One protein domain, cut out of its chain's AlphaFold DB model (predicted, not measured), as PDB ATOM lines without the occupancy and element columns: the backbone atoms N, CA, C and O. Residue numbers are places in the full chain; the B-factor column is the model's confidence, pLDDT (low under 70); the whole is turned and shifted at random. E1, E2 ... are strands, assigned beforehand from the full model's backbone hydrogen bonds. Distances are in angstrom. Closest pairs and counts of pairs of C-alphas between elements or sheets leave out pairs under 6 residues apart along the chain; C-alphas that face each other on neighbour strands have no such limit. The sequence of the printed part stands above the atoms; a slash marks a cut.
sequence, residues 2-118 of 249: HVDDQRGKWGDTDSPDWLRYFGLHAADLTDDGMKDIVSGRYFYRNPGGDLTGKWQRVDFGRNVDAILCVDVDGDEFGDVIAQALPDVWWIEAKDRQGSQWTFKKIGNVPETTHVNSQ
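What this domain is: This is residues 2 to 118 of the 249 residues of an uncharacterized protein of Novipirellula artificiosorum (UniProt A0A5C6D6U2). With little regular structure, this is a sandwich of two small sheets, E1 E2 E3 E4 and E5 E6 E7 E8, only partly face to face and nearest where E1 and E2 meet E5. The 117 printed residues, under half in named elements, have eight strands, E1 to E8, and no named helix: all strand. Each sheet is an antiparallel meander, each strand beside the one before. The whole is compact, with radius of gyration of the C-alphas 13.8 A and spans 41 by 33 by 20 A.

Where its parts are: After residues 2 to 24 come E1, 25 to 27, from C-alpha 25 at (306.747, 384.874, 290.226); E2, 36 to 39; E3, 42 to 45; E4, 56 to 59; E5, 65 to 69; E6, 79 to 84; E7, 87 to 93, 19.1 A long; and E8, 101 to 108, 20.5 A long, to C-alpha 108 at (311.996, 376.009, 308.385).

How they stand to each other: In hairpin E2 and E3, N 37 and O 44 are within hydrogen-bond range, 3.0 A. The closest C-alphas of E2 and E5 are Ser 39 and Ala 66, 5.4 A. E4 and E8 are apart.

The domain as a whole: The printed part has no cut, no long link and no residue under pLDDT 70.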
ATOM      1  N   HIS A   2     294.052 383.665 279.272       83.50
ATOM      2  CA  HIS A   2     294.501 383.131 280.554       83.50
ATOM      3  C   HIS A   2     295.643 382.154 280.282       83.50
ATOM      4  O   HIS A   2     295.548 381.371 279.340       83.50
ATOM      5  N   VAL A   3     296.711 382.234 281.078       90.75
ATOM      6  CA  VAL A   3     297.809 381.252 281.047       90.75
ATOM      7  C   VAL A   3     297.298 379.896 281.544       90.75
ATOM      8  O   VAL A   3     297.582 378.871 280.932       90.75
ATOM      9  N   ASP A   4     296.488 379.908 282.607       90.94
ATOM     10  CA  ASP A   4     295.793 378.744 283.159       90.94
ATOM     11  C   ASP A   4     294.519 379.198 283.896       90.94
ATOM     12  O   ASP A   4     294.558 380.140 284.687       90.94
ATOM     13  N   ASP A   5     293.387 378.543 283.631       90.56
ATOM     14  CA  ASP A   5     292.107 378.712 284.333       90.56
ATOM     15  C   ASP A   5     291.602 377.409 284.989       90.56
ATOM     16  O   ASP A   5     290.506 377.367 285.550       90.56
ATOM     17  N   GLN A   6     292.428 376.360 284.971       90.44
ATOM     18  CA  GLN A   6     292.197 375.038 285.559       90.44
ATOM     19  C   GLN A   6     293.245 374.697 286.629       90.44
ATOM     20  O   GLN A   6     293.500 373.520 286.910       90.44
ATOM     21  N   ARG A   7     293.895 375.715 287.202       90.88
ATOM     22  CA  ARG A   7     294.852 375.549 288.299       90.88
ATOM     23  C   ARG A   7     294.124 375.083 289.561       90.88
ATOM     24  O   ARG A   7     293.143 375.706 289.968       90.88
ATOM     25  N   GLY A   8     294.618 374.008 290.177       92.81
ATOM     26  CA  GLY A   8     294.116 373.525 291.465       92.81
ATOM     27  C   GLY A   8     294.447 374.478 292.615       92.81
ATOM     28  O   GLY A   8     295.238 375.416 292.471       92.81
ATOM     29  N   LYS A   9     293.848 374.225 293.775       95.50
ATOM     30  CA  LYS A   9     294.176 374.897 295.038       95.50
ATOM     31  C   LYS A   9     294.937 373.944 295.965       95.50
ATOM     32  O   LYS A   9     294.870 372.730 295.790       95.50
ATOM     33  N   TRP A  10     295.611 374.492 296.974       96.06
ATOM     34  CA  TRP A  10     296.288 373.704 298.008       96.06
ATOM     35  C   TRP A  10     295.359 372.638 298.603       96.06
ATOM     36  O   TRP A  10     295.700 371.453 298.635       96.06
ATOM     37  N   GLY A  11     294.148 373.076 298.963       96.31
ATOM     38  CA  GLY A  11     293.077 372.266 299.539       96.31
ATOM     39  C   GLY A  11     292.608 371.070 298.705       96.31
ATOM     40  O   GLY A  11     291.861 370.241 299.208       96.31
ATOM     41  N   ASP A  12     292.998 370.978 297.431       96.00
ATOM     42  CA  ASP A  12     292.685 369.814 296.595       96.00
ATOM     43  C   ASP A  12     293.648 368.642 296.859       96.00
ATOM     44  O   ASP A  12     293.352 367.511 296.476       96.00
ATOM     45  N   THR A  13     294.808 368.909 297.475       94.56
ATOM     46  CA  THR A  13     295.828 367.898 297.793       94.56
ATOM     47  C   THR A  13     295.958 367.665 299.296       94.56
ATOM     48  O   THR A  13     295.970 366.510 299.709       94.56
ATOM     49  N   ASP A  14     296.016 368.729 300.104       94.81
ATOM     50  CA  ASP A  14     296.156 368.642 301.562       94.81
ATOM     51  C   ASP A  14     295.296 369.686 302.277       94.81
ATOM     52  O   ASP A  14     294.900 370.696 301.700       94.81
ATOM     53  N   SER A  15     295.048 369.468 303.567       92.81
ATOM     54  CA  SER A  15     294.341 370.428 304.410       92.81
ATOM     55  C   SER A  15     295.072 371.780 304.506       92.81
ATOM     56  O   SER A  15     296.304 371.813 304.472       92.81
ATOM     57  N   PRO A  16     294.335 372.884 304.720       93.69
ATOM     58  CA  PRO A  16     292.878 372.941 304.780       93.69
ATOM     59  C   PRO A  16     292.240 373.110 303.392       93.69
ATOM     60  O   PRO A  16     292.753 373.821 302.530       93.69
ATOM     61  N   ASP A  17     291.052 372.528 303.203       95.81
ATOM     62  CA  ASP A  17     290.358 372.479 301.907       95.81
ATOM     63  C   ASP A  17     290.088 373.858 301.287       95.81
ATOM     64  O   ASP A  17     289.923 373.975 300.076       95.81
ATOM     65  N   TRP A  18     289.977 374.923 302.080       93.94
ATOM     66  CA  TRP A  18     289.689 376.267 301.567       93.94
ATOM     67  C   TRP A  18     290.918 376.962 300.967       93.94
ATOM     68  O   TRP A  18     290.752 377.904 300.187       93.94
ATOM     69  N   LEU A  19     292.126 376.497 301.297       94.25
ATOM     70  CA  LEU A  19     293.370 377.193 300.999       94.25
ATOM     71  C   LEU A  19     293.707 377.166 299.511       94.25
ATOM     72  O   LEU A  19     293.624 376.125 298.855       94.25
ATOM     73  N   ARG A  20     294.120 378.324 298.991       94.12
ATOM     74  CA  ARG A  20     294.647 378.519 297.637       94.12
ATOM     75  C   ARG A  20     296.126 378.885 297.702       94.12
ATOM     76  O   ARG A  20     296.594 379.394 298.709       94.12
ATOM     77  N   TYR A  21     296.826 378.646 296.600       94.69
ATOM     78  CA  TYR A  21     298.202 379.101 296.427       94.69
ATOM     79  C   TYR A  21     298.250 380.611 296.194       94.69
ATOM     80  O   TYR A  21     297.533 381.113 295.313       94.69
ATOM     81  N   PHE A  22     299.125 381.290 296.926       91.81
ATOM     82  CA  PHE A  22     299.360 382.729 296.825       91.81
ATOM     83  C   PHE A  22     300.562 383.050 295.937       91.81
ATOM     84  O   PHE A  22     300.552 384.063 295.238       91.81
ATOM     85  N   GLY A  23     301.562 382.167 295.916       94.06
ATOM     86  CA  GLY A  23     302.815 382.377 295.211       94.06
ATOM     87  C   GLY A  23     302.628 382.607 293.714       94.06
ATOM     88  O   GLY A  23     301.868 381.904 293.036       94.06
ATOM     89  N   LEU A  24     303.316 383.622 293.194       95.00
ATOM     90  CA  LEU A  24     303.385 383.956 291.777       95.00
ATOM     91  C   LEU A  24     304.680 384.724 291.511       95.00
ATOM     92  O   LEU A  24     304.859 385.830 292.017       95.00
ATOM     93  N   HIS A  25     305.537 384.182 290.653       97.75
ATOM     94  CA  HIS A  25     306.747 384.874 290.226       97.75
ATOM     95  C   HIS A  25     307.079 384.571 288.764       97.75
ATOM     96  O   HIS A  25     306.655 383.548 288.224       97.75
ATOM     97  N   ALA A  26     307.799 385.487 288.113       97.88
ATOM     98  CA  ALA A  26     308.175 385.357 286.711       97.88
ATOM     99  C   ALA A  26     309.652 385.697 286.494       97.88
ATOM    100  O   ALA A  26     310.084 386.828 286.742       97.88
ATOM    101  N   ALA A  27     310.402 384.731 285.978       98.12
ATOM    102  CA  ALA A  27     311.830 384.812 285.688       98.12
ATOM    103  C   ALA A  27     312.169 383.884 284.517       98.12
ATOM    104  O   ALA A  27     311.359 383.037 284.155       98.12
ATOM    105  N   ASP A  28     313.334 384.065 283.908       98.00
ATOM    106  CA  ASP A  28     313.836 383.132 282.897       98.00
ATOM    107  C   ASP A  28     314.374 381.882 283.605       98.00
ATOM    108  O   ASP A  28     315.422 381.941 284.240       98.00
ATOM    109  N   LEU A  29     313.601 380.793 283.585       98.44
ATOM    110  CA  LEU A  29     313.921 379.524 284.259       98.44
ATOM    111  C   LEU A  29     314.416 378.461 283.267       98.44
ATOM    112  O   LEU A  29     314.679 377.320 283.646       98.44
ATOM    113  N   THR A  30     314.483 378.814 281.985       98.06
ATOM    114  CA  THR A  30     314.906 377.935 280.889       98.06
ATOM    115  C   THR A  30     316.176 378.434 280.188       98.06
ATOM    116  O   THR A  30     316.700 377.763 279.288       98.06
ATOM    117  N   ASP A  31     316.706 379.575 280.642       97.44
ATOM    118  CA  ASP A  31     317.857 380.288 280.087       97.44
ATOM    119  C   ASP A  31     317.653 380.587 278.588       97.44
ATOM    120  O   ASP A  31     318.562 380.467 277.768       97.44
ATOM    121  N   ASP A  32     316.422 380.891 278.171       96.75
ATOM    122  CA  ASP A  32     316.083 381.152 276.763       96.75
ATOM    123  C   ASP A  32     315.880 382.646 276.447       96.75
ATOM    124  O   ASP A  32     315.601 383.031 275.304       96.75
ATOM    125  N   GLY A  33     316.090 383.504 277.446       96.25
ATOM    126  CA  GLY A  33     315.895 384.946 277.399       96.25
ATOM    127  C   GLY A  33     314.445 385.376 277.616       96.25
ATOM    128  O   GLY A  33     314.151 386.575 277.527       96.25
ATOM    129  N   MET A  34     313.519 384.447 277.870       96.94
ATOM    130  CA  MET A  34     312.101 384.723 278.065       96.94
ATOM    131  C   MET A  34     311.661 384.351 279.475       96.94
ATOM    132  O   MET A  34     312.056 383.348 280.046       96.94
ATOM    133  N   LYS A  35     310.798 385.184 280.067       97.75
ATOM    134  CA  LYS A  35     310.297 384.909 281.414       97.75
ATOM    135  C   LYS A  35     309.246 383.809 281.382       97.75
ATOM    136  O   LYS A  35     308.199 383.971 280.748       97.75
ATOM    137  N   ASP A  36     309.512 382.758 282.132       98.44
ATOM    138  CA  ASP A  36     308.567 381.741 282.552       98.44
ATOM    139  C   ASP A  36     307.794 382.203 283.794       98.44
ATOM    140  O   ASP A  36     308.051 383.275 284.349       98.44
ATOM    141  N   ILE A  37     306.814 381.409 284.225       98.12
ATOM    142  CA  ILE A  37     306.004 381.696 285.413       98.12
ATOM    143  C   ILE A  37     306.028 380.492 286.350       98.12
ATOM    144  O   ILE A  37     305.867 379.353 285.916       98.12
ATOM    145  N   VAL A  38     306.119 380.747 287.651       98.38
ATOM    146  CA  VAL A  38     305.801 379.772 288.700       98.38
ATOM    147  C   VAL A  38     304.645 380.285 289.533       98.38
ATOM    148  O   VAL A  38     304.521 381.488 289.765       98.38
ATOM    149  N   SER A  39     303.761 379.383 289.948       96.12
ATOM    150  CA  SER A  39     302.665 379.743 290.840       96.12
ATOM    151  C   SER A  39     302.066 378.515 291.516       96.12
ATOM    152  O   SER A  39     301.492 377.646 290.845       96.12
ATOM    153  N   GLY A  40     302.122 378.455 292.847       95.31
ATOM    154  CA  GLY A  40     301.733 377.254 293.583       95.31
ATOM    155  C   GLY A  40     302.651 376.080 293.249       95.31
ATOM    156  O   GLY A  40     303.860 376.233 293.120       95.31
ATOM    157  N   ARG A  41     302.066 374.910 293.006       96.88
ATOM    158  CA  ARG A  41     302.803 373.697 292.614       96.88
ATOM    159  C   ARG A  41     303.132 373.583 291.117       96.88
ATOM    160  O   ARG A  41     303.364 372.477 290.629       96.88
ATOM    161  N   TYR A  42     303.080 374.687 290.372       98.06
ATOM    162  CA  TYR A  42     303.158 374.661 288.912       98.06
ATOM    163  C   TYR A  42     304.227 375.593 288.353       98.06
ATOM    164  O   TYR A  42     304.345 376.745 288.773       98.06
ATOM    165  N   PHE A  43     304.903 375.098 287.320       98.56
ATOM    166  CA  PHE A  43     305.727 375.854 286.386       98.56
ATOM    167  C   PHE A  43     304.985 375.999 285.051       98.56
ATOM    168  O   PHE A  43     304.340 375.057 284.582       98.56
ATOM    169  N   TYR A  44     305.078 377.168 284.428       98.31
ATOM    170  CA  TYR A  44     304.494 377.477 283.129       98.31
ATOM    171  C   TYR A  44     305.583 378.020 282.220       98.31
ATOM    172  O   TYR A  44     306.025 379.160 282.380       98.31
ATOM    173  N   ARG A  45     305.967 377.212 281.236       97.94
ATOM    174  CA  ARG A  45     306.965 377.615 280.257       97.94
ATOM    175  C   ARG A  45     306.383 378.585 279.244       97.94
ATOM    176  O   ARG A  45     305.303 378.325 278.690       97.94
ATOM    177  N   ASN A  46     307.126 379.648 278.978       97.56
ATOM    178  CA  ASN A  46     306.801 380.645 277.977       97.56
ATOM    179  C   ASN A  46     306.647 379.982 276.589       97.56
ATOM    180  O   ASN A  46     307.472 379.150 276.203       97.56
ATOM    181  N   PRO A  47     305.590 380.297 275.816       96.06
ATOM    182  CA  PRO A  47     305.409 379.762 274.462       96.06
ATOM    183  C   PRO A  47     306.418 380.314 273.442       96.06
ATOM    184  O   PRO A  47     306.456 379.839 272.305       96.06
ATOM    185  N   GLY A  48     307.200 381.323 273.825       93.38
ATOM    186  CA  GLY A  48     308.015 382.115 272.927       93.38
ATOM    187  C   GLY A  48     307.190 383.129 272.136       93.38
ATOM    188  O   GLY A  48     305.994 382.949 271.924       93.38
ATOM    189  N   GLY A  49     307.832 384.196 271.651       88.25
ATOM    190  CA  GLY A  49     307.246 385.128 270.678       88.25
ATOM    191  C   GLY A  49     305.878 385.703 271.077       88.25
ATOM    192  O   GLY A  49     305.801 386.693 271.801       88.25
ATOM    193  N   ASP A  50     304.803 385.117 270.547       91.75
ATOM    194  CA  ASP A  50     303.427 385.499 270.865       91.75
ATOM    195  C   ASP A  50     302.981 384.898 272.208       91.75
ATOM    196  O   ASP A  50     302.664 383.710 272.310       91.75
ATOM    197  N   LEU A  51     302.866 385.752 273.228       93.38
ATOM    198  CA  LEU A  51     302.413 385.372 274.570       93.38
ATOM    199  C   LEU A  51     300.959 384.865 274.609       93.38
ATOM    200  O   LEU A  51     300.528 384.383 275.659       93.38
ATOM    201  N   THR A  52     300.224 384.952 273.490       93.25
ATOM    202  CA  THR A  52     298.919 384.302 273.303       93.25
ATOM    203  C   THR A  52     298.945 382.842 272.897       93.25
ATOM    204  O   THR A  52     297.902 382.177 272.912       93.25
ATOM    205  N   GLY A  53     300.140 382.310 272.647       91.75
ATOM    206  CA  GLY A  53     300.375 380.886 272.492       91.75
ATOM    207  C   GLY A  53     300.066 380.068 273.751       91.75
ATOM    208  O   GLY A  53     299.769 380.571 274.836       91.75
ATOM    209  N   LYS A  54     300.144 378.745 273.595       93.19
ATOM    210  CA  LYS A  54     299.917 377.800 274.688       93.19
ATOM    211  C   LYS A  54     301.136 377.752 275.611       93.19
ATOM    212  O   LYS A  54     302.161 377.192 275.234       93.19
ATOM    213  N   TRP A  55     300.971 378.233 276.836       96.62
ATOM    214  CA  TRP A  55     301.940 378.036 277.911       96.62
ATOM    215  C   TRP A  55     301.950 376.568 278.342       96.62
ATOM    216  O   TRP A  55     300.898 375.969 278.594       96.62
ATOM    217  N   GLN A  56     303.129 375.950 278.383       96.06
ATOM    218  CA  GLN A  56     303.243 374.554 278.797       96.06
ATOM    219  C   GLN A  56     303.315 374.473 280.320       96.06
ATOM    220  O   GLN A  56     304.303 374.887 280.915       96.06
ATOM    221  N   ARG A  57     302.279 373.899 280.938       97.38
ATOM    222  CA  ARG A  57     302.236 373.646 282.380       97.38
ATOM    223  C   ARG A  57     302.970 372.357 282.748       97.38
ATOM    224  O   ARG A  57     302.706 371.309 282.152       97.38
ATOM    225  N   VAL A  58     303.800 372.426 283.781       98.06
ATOM    226  CA  VAL A  58     304.415 371.296 284.485       98.06
ATOM    227  C   VAL A  58     303.978 371.356 285.948       98.06
ATOM    228  O   VAL A  58     304.015 372.412 286.570       98.06
ATOM    229  N   ASP A  59     303.509 370.230 286.479       97.12
ATOM    230  CA  ASP A  59     303.223 370.059 287.907       97.12
ATOM    231  C   ASP A  59     304.498 369.555 288.585       97.12
ATOM    232  O   ASP A  59     305.062 368.552 288.143       97.12
ATOM    233  N   PHE A  60     304.946 370.218 289.650       97.81
ATOM    234  CA  PHE A  60     306.152 369.801 290.368       97.81
ATOM    235  C   PHE A  60     305.996 368.445 291.082       97.81
ATOM    236  O   PHE A  60     306.968 367.879 291.574       97.81
ATOM    237  N   GLY A  61     304.777 367.906 291.171       95.62
ATOM    238  CA  GLY A  61     304.490 366.611 291.787       95.62
ATOM    239  C   GLY A  61     304.443 366.647 293.316       95.62
ATOM    240  O   GLY A  61     304.276 365.602 293.942       95.62
ATOM    241  N   ARG A  62     304.543 367.834 293.924       95.81
ATOM    242  CA  ARG A  62     304.488 368.064 295.372       95.81
ATOM    243  C   ARG A  62     303.536 369.215 295.681       95.81
ATOM    244  O   ARG A  62     303.481 370.176 294.921       95.81
ATOM    245  N   ASN A  63     302.804 369.127 296.791       96.75
ATOM    246  CA  ASN A  63     301.992 370.239 297.275       96.75
ATOM    247  C   ASN A  63     302.890 371.286 297.952       96.75
ATOM    248  O   ASN A  63     303.325 371.100 299.084       96.75
ATOM    249  N   VAL A  64     303.242 372.328 297.206       97.19
ATOM    250  CA  VAL A  64     304.093 373.447 297.632       97.19
ATOM    251  C   VAL A  64     303.553 374.732 297.025       97.19
ATOM    252  O   VAL A  64     302.875 374.694 295.996       97.19
ATOM    253  N   ASP A  65     303.886 375.866 297.628       97.62
ATOM    254  CA  ASP A  65     303.608 377.185 297.077       97.62
ATOM    255  C   ASP A  65     304.899 377.837 296.577       97.62
ATOM    256  O   ASP A  65     305.717 378.283 297.380       97.62
ATOM    257  N   ALA A  66     305.127 377.818 295.260       98.19
ATOM    258  CA  ALA A  66     306.272 378.468 294.629       98.19
ATOM    259  C   ALA A  66     306.101 379.989 294.619       98.19
ATOM    260  O   ALA A  66     305.155 380.506 294.019       98.19
ATOM    261  N   ILE A  67     307.045 380.683 295.253       96.75
ATOM    262  CA  ILE A  67     306.921 382.102 295.607       96.75
ATOM    263  C   ILE A  67     307.965 382.998 294.959       96.75
ATOM    264  O   ILE A  67     307.664 384.147 294.650       96.75
ATOM    265  N   LEU A  68     309.181 382.498 294.747       98.00
ATOM    266  CA  LEU A  68     310.307 383.296 294.272       98.00
ATOM    267  C   LEU A  68     311.139 382.475 293.294       98.00
ATOM    268  O   LEU A  68     311.318 381.276 293.475       98.00
ATOM    269  N   CYS A  69     311.668 383.145 292.278       98.50
ATOM    270  CA  CYS A  69     312.705 382.608 291.405       98.50
ATOM    271  C   CYS A  69     313.977 383.388 291.704       98.50
ATOM    272  O   CYS A  69     313.965 384.620 291.627       98.50
ATOM    273  N   VAL A  70     315.037 382.679 292.054       98.12
ATOM    274  CA  VAL A  70     316.344 383.239 292.385       98.12
ATOM    275  C   VAL A  70     317.363 382.167 292.071       98.12
ATOM    276  O   VAL A  70     317.164 381.043 292.499       98.12
ATOM    277  N   ASP A  71     318.414 382.516 291.339       97.56
ATOM    278  CA  ASP A  71     319.531 381.607 291.082       97.56
ATOM    279  C   ASP A  71     320.172 381.204 292.424       97.56
ATOM    280  O   ASP A  71     320.724 382.052 293.142       97.56
ATOM    281  N   VAL A  72     320.105 379.920 292.772       98.25
ATOM    282  CA  VAL A  72     320.576 379.364 294.043       98.25
ATOM    283  C   VAL A  72     322.000 378.841 293.914       98.25
ATOM    284  O   VAL A  72     322.826 379.198 294.755       98.25
ATOM    285  N   ASP A  73     322.334 378.099 292.863       97.44
ATOM    286  CA  ASP A  73     323.609 377.372 292.732       97.44
ATOM    287  C   ASP A  73     324.569 377.916 291.661       97.44
ATOM    288  O   ASP A  73     325.759 377.595 291.674       97.44
ATOM    289  N   GLY A  74     324.116 378.860 290.839       96.25
ATOM    290  CA  GLY A  74     324.913 379.541 289.826       96.25
ATOM    291  C   GLY A  74     324.966 378.827 288.481       96.25
ATOM    292  O   GLY A  74     325.857 379.158 287.688       96.25
ATOM    293  N   ASP A  75     324.088 377.859 288.227       97.06
ATOM    294  CA  ASP A  75     324.031 377.149 286.956       97.06
ATOM    295  C   ASP A  75     322.981 377.712 285.970       97.06
ATOM    296  O   ASP A  75     322.492 378.836 286.101       97.06
ATOM    297  N   GLU A  76     322.760 377.002 284.862       97.12
ATOM    298  CA  GLU A  76     321.828 377.393 283.794       97.12
ATOM    299  C   GLU A  76     320.391 376.880 283.985       97.12
ATOM    300  O   GLU A  76     319.536 377.084 283.112       97.12
ATOM    301  N   PHE A  77     320.133 376.130 285.052       98.50
ATOM    302  CA  PHE A  77     318.846 375.538 285.349       98.50
ATOM    303  C   PHE A  77     318.016 376.468 286.233       98.50
ATOM    304  O   PHE A  77     318.498 377.279 287.014       98.50
ATOM    305  N   GLY A  78     316.700 376.413 286.036       98.44
ATOM    306  CA  GLY A  78     315.787 377.272 286.767       98.44
ATOM    307  C   GLY A  78     315.709 376.900 288.243       98.44
ATOM    308  O   GLY A  78     315.446 375.745 288.577       98.44
ATOM    309  N   ASP A  79     315.794 377.913 289.098       98.75
ATOM    310  CA  ASP A  79     315.680 377.783 290.545       98.75
ATOM    311  C   ASP A  79     314.450 378.485 291.109       98.75
ATOM    312  O   ASP A  79     314.093 379.616 290.747       98.75
ATOM    313  N   VAL A  80     313.797 377.810 292.052       98.81
ATOM    314  CA  VAL A  80     312.564 378.274 292.678       98.81
ATOM    315  C   VAL A  80     312.619 378.037 294.180       98.81
ATOM    316  O   VAL A  80     312.915 376.939 294.646       98.81
ATOM    317  N   ILE A  81     312.245 379.055 294.950       98.69
ATOM    318  CA  ILE A  81     311.952 378.910 296.373       98.69
ATOM    319  C   ILE A  81     310.451 378.718 296.551       98.69
ATOM    320  O   ILE A  81     309.635 379.441 295.968       98.69
ATOM    321  N   ALA A  82     310.088 377.739 297.375       98.38
ATOM    322  CA  ALA A  82     308.708 377.404 297.677       98.38
ATOM    323  C   ALA A  82     308.492 377.120 299.168       98.38
ATOM    324  O   ALA A  82     309.394 376.649 299.862       98.38
ATOM    325  N   GLN A  83     307.272 377.347 299.653       97.25
ATOM    326  CA  GLN A  83     306.871 377.020 301.021       97.25
ATOM    327  C   GLN A  83     305.803 375.926 301.041       97.25
ATOM    328  O   GLN A  83     304.830 375.947 300.288       97.25
ATOM    329  N   ALA A  84     305.990 374.972 301.941       96.62
ATOM    330  CA  ALA A  84     304.951 374.089 302.444       96.62
ATOM    331  C   ALA A  84     305.167 374.026 303.949       96.62
ATOM    332  O   ALA A  84     305.968 373.213 304.416       96.62
ATOM    333  N   LEU A  85     304.577 374.984 304.669       94.94
ATOM    334  CA  LEU A  85     304.978 375.283 306.036       94.94
ATOM    335  C   LEU A  85     304.836 374.024 306.919       94.94
ATOM    336  O   LEU A  85     303.890 373.256 306.744       94.94
ATOM    337  N   PRO A  86     305.833 373.760 307.782       96.19
ATOM    338  CA  PRO A  86     306.901 374.675 308.160       96.19
ATOM    339  C   PRO A  86     308.110 374.619 307.217       96.19
ATOM    340  O   PRO A  86     309.102 375.302 307.454       96.19
ATOM    341  N   ASP A  87     308.103 373.770 306.191       97.50
ATOM    342  CA  ASP A  87     309.255 373.513 305.331       97.50
ATOM    343  C   ASP A  87     309.412 374.571 304.232       97.50
ATOM    344  O   ASP A  87     308.467 374.926 303.519       97.50
ATOM    345  N   VAL A  88     310.654 375.028 304.062       97.88
ATOM    346  CA  VAL A  88     311.081 375.868 302.939       97.88
ATOM    347  C   VAL A  88     311.913 375.016 301.987       97.88
ATOM    348  O   VAL A  88     312.838 374.312 302.412       97.88
ATOM    349  N   TRP A  89     311.582 375.078 300.704       98.38
ATOM    350  CA  TRP A  89     312.148 374.246 299.651       98.38
ATOM    351  C   TRP A  89     312.884 375.094 298.623       98.38
ATOM    352  O   TRP A  89     312.354 376.098 298.157       98.38
ATOM    353  N   TRP A  90     314.061 374.625 298.234       98.62
ATOM    354  CA  TRP A  90     314.676 374.918 296.951       98.62
ATOM    355  C   TRP A  90     314.237 373.838 295.956       98.62
ATOM    356  O   TRP A  90     314.312 372.638 296.249       98.62
ATOM    357  N   ILE A  91     313.698 374.272 294.823       98.56
ATOM    358  CA  ILE A  91     313.261 373.441 293.709       98.56
ATOM    359  C   ILE A  91     314.108 373.825 292.497       98.56
ATOM    360  O   ILE A  91     314.056 374.970 292.057       98.56
ATOM    361  N   GLU A  92     314.847 372.866 291.964       98.56
ATOM    362  CA  GLU A  92     315.849 373.064 290.911       98.56
ATOM    363  C   GLU A  92     315.424 372.262 289.673       98.56
ATOM    364  O   GLU A  92     314.936 371.126 289.771       98.56
ATOM    365  N   ALA A  93     315.516 372.869 288.492       98.62
ATOM    366  CA  ALA A  93     315.197 372.192 287.245       98.62
ATOM    367  C   ALA A  93     316.304 371.195 286.874       98.62
ATOM    368  O   ALA A  93     317.486 371.456 287.003       98.62
ATOM    369  N   LYS A  94     315.932 370.041 286.318       98.12
ATOM    370  CA  LYS A  94     316.909 369.054 285.811       98.12
ATOM    371  C   LYS A  94     317.337 369.301 284.367       98.12
ATOM    372  O   LYS A  94     318.146 368.554 283.816       98.12
ATOM    373  N   ASP A  95     316.677 370.249 283.714       97.94
ATOM    374  CA  ASP A  95     316.896 370.597 282.325       97.94
ATOM    375  C   ASP A  95     316.418 372.024 282.042       97.94
ATOM    376  O   ASP A  95     315.491 372.537 282.667       97.94
ATOM    377  N   ARG A  96     316.988 372.622 280.995       97.00
ATOM    378  CA  ARG A  96     316.610 373.942 280.464       97.00
ATOM    379  C   ARG A  96     315.221 373.991 279.831       97.00
ATOM    380  O   ARG A  96     314.889 374.916 279.105       97.00
ATOM    381  N   GLN A  97     314.420 372.943 279.964       96.94
ATOM    382  CA  GLN A  97     313.045 372.914 279.487       96.94
ATOM    383  C   GLN A  97     312.052 372.956 280.652       96.94
ATOM    384  O   GLN A  97     310.846 373.009 280.380       96.94
ATOM    385  N   GLY A  98     312.535 372.936 281.903       97.12
ATOM    386  CA  GLY A  98     311.727 372.867 283.116       97.12
ATOM    387  C   GLY A  98     310.859 371.610 283.165       97.12
ATOM    388  O   GLY A  98     309.748 371.646 283.697       97.12
ATOM    389  N   SER A  99     311.297 370.512 282.535       96.94
ATOM    390  CA  SER A  99     310.459 369.323 282.346       96.94
ATOM    391  C   SER A  99     310.415 368.416 283.579       96.94
ATOM    392  O   SER A  99     309.429 367.706 283.797       96.94
ATOM    393  N   GLN A 100     311.460 368.467 284.403       97.00
ATOM    394  CA  GLN A 100     311.592 367.736 285.658       97.00
ATOM    395  C   GLN A 100     312.314 368.589 286.697       97.00
ATOM    396  O   GLN A 100     313.159 369.401 286.338       97.00
ATOM    397  N   TRP A 101     312.003 368.353 287.973       98.50
ATOM    398  CA  TRP A 101     312.487 369.172 289.083       98.50
ATOM    399  C   TRP A 101     312.956 368.305 290.264       98.50
ATOM    400  O   TRP A 101     312.391 367.234 290.527       98.50
ATOM    401  N   THR A 102     314.016 368.729 290.945       98.19
ATOM    402  CA  THR A 102     314.504 368.220 292.238       98.19
ATOM    403  C   THR A 102     313.980 369.091 293.375       98.19
ATOM    404  O   THR A 102     313.479 370.186 293.161       98.19
ATOM    405  N   PHE A 103     314.030 368.569 294.602       98.25
ATOM    406  CA  PHE A 103     313.611 369.296 295.796       98.25
ATOM    407  C   PHE A 103     314.641 369.098 296.894       98.25
ATOM    408  O   PHE A 103     314.903 367.958 297.295       98.25
ATOM    409  N   LYS A 104     315.127 370.201 297.450       97.75
ATOM    410  CA  LYS A 104     315.954 370.222 298.648       97.75
ATOM    411  C   LYS A 104     315.290 371.092 299.706       97.75
ATOM    412  O   LYS A 104     314.947 372.243 299.462       97.75
ATOM    413  N   LYS A 105     315.090 370.546 300.906       97.44
ATOM    414  CA  LYS A 105     314.649 371.351 302.050       97.44
ATOM    415  C   LYS A 105     315.815 372.232 302.489       97.44
ATOM    416  O   LYS A 105     316.874 371.702 302.818       97.44
ATOM    417  N   ILE A 106     315.606 373.544 302.522       96.81
ATOM    418  CA  ILE A 106     316.642 374.528 302.875       96.81
ATOM    419  C   ILE A 106     316.466 375.114 304.274       96.81
ATOM    420  O   ILE A 106     317.402 375.688 304.824       96.81
ATOM    421  N   GLY A 107     315.297 374.931 304.888       95.94
ATOM    422  CA  GLY A 107     315.063 375.416 306.239       95.94
ATOM    423  C   GLY A 107     313.627 375.263 306.707       95.94
ATOM    424  O   GLY A 107     312.835 374.517 306.123       95.94
ATOM    425  N   ASN A 108     313.320 375.973 307.794       96.00
ATOM    426  CA  ASN A 108     311.996 376.009 308.385       96.00
ATOM    427  C   ASN A 108     311.564 377.426 308.778       96.00
ATOM    428  O   ASN A 108     312.345 378.193 309.349       96.00
ATOM    429  N   VAL A 109     310.292 377.723 308.528       93.94
ATOM    430  CA  VAL A 109     309.569 378.914 308.984       93.94
ATOM    431  C   VAL A 109     308.300 378.426 309.692       93.94
ATOM    432  O   VAL A 109     307.623 377.561 309.139       93.94
ATOM    433  N   PRO A 110     307.993 378.884 310.917       92.25
ATOM    434  CA  PRO A 110     306.792 378.468 311.641       92.25
ATOM    435  C   PRO A 110     305.491 378.678 310.860       92.25
ATOM    436  O   PRO A 110     305.311 379.683 310.174       92.25
ATOM    437  N   GLU A 111     304.600 377.691 310.969       90.25
ATOM    438  CA  GLU A 111     303.307 377.660 310.284       90.25
ATOM    439  C   GLU A 111     302.401 378.789 310.759       90.25
ATOM    440  O   GLU A 111     302.074 378.870 311.940       90.25
ATOM    441  N   THR A 112     301.937 379.615 309.824       84.38
ATOM    442  CA  THR A 112     300.854 380.562 310.101       84.38
ATOM    443  C   THR A 112     299.505 379.825 310.137       84.38
ATOM    444  O   THR A 112     299.422 378.606 309.979       84.38
ATOM    445  N   THR A 113     298.396 380.556 310.285       80.75
ATOM    446  CA  THR A 113     297.059 379.966 310.051       80.75
ATOM    447  C   THR A 113     296.868 379.479 308.606       80.75
ATOM    448  O   THR A 113     296.024 378.615 308.349       80.75
ATOM    449  N   HIS A 114     297.683 379.988 307.679       84.25
ATOM    450  CA  HIS A 114     297.914 379.434 306.355       84.25
ATOM    451  C   HIS A 114     299.114 378.474 306.419       84.25
ATOM    452  O   HIS A 114     300.192 378.824 306.895       84.25
ATOM    453  N   VAL A 115     298.953 377.253 305.905       90.44
ATOM    454  CA  VAL A 115     300.044 376.255 305.834       90.44
ATOM    455  C   VAL A 115     300.952 376.458 304.603       90.44
ATOM    456  O   VAL A 115     301.789 375.617 304.279       90.44
ATOM    457  N   ASN A 116     300.792 377.580 303.898       89.88
ATOM    458  CA  ASN A 116     301.608 378.019 302.768       89.88
ATOM    459  C   ASN A 116     302.058 379.480 302.946       89.88
ATOM    460  O   ASN A 116     301.861 380.082 303.997       89.88
ATOM    461  N   SER A 117     302.712 380.026 301.923       88.88
ATOM    462  CA  SER A 117     303.307 381.360 301.952       88.88
ATOM    463  C   SER A 117     302.291 382.493 302.095       88.88
ATOM    464  O   SER A 117     301.267 382.465 301.417       88.88
ATOM    465  N   GLN A 118     302.642 383.533 302.853       86.88
ATOM    466  CA  GLN A 118     301.925 384.815 302.881       86.88
ATOM    467  C   GLN A 118     302.837 385.949 302.396       86.88
ATOM    468  O   GLN A 118     302.813 386.275 301.213       86.88
TER     469      GLN A 118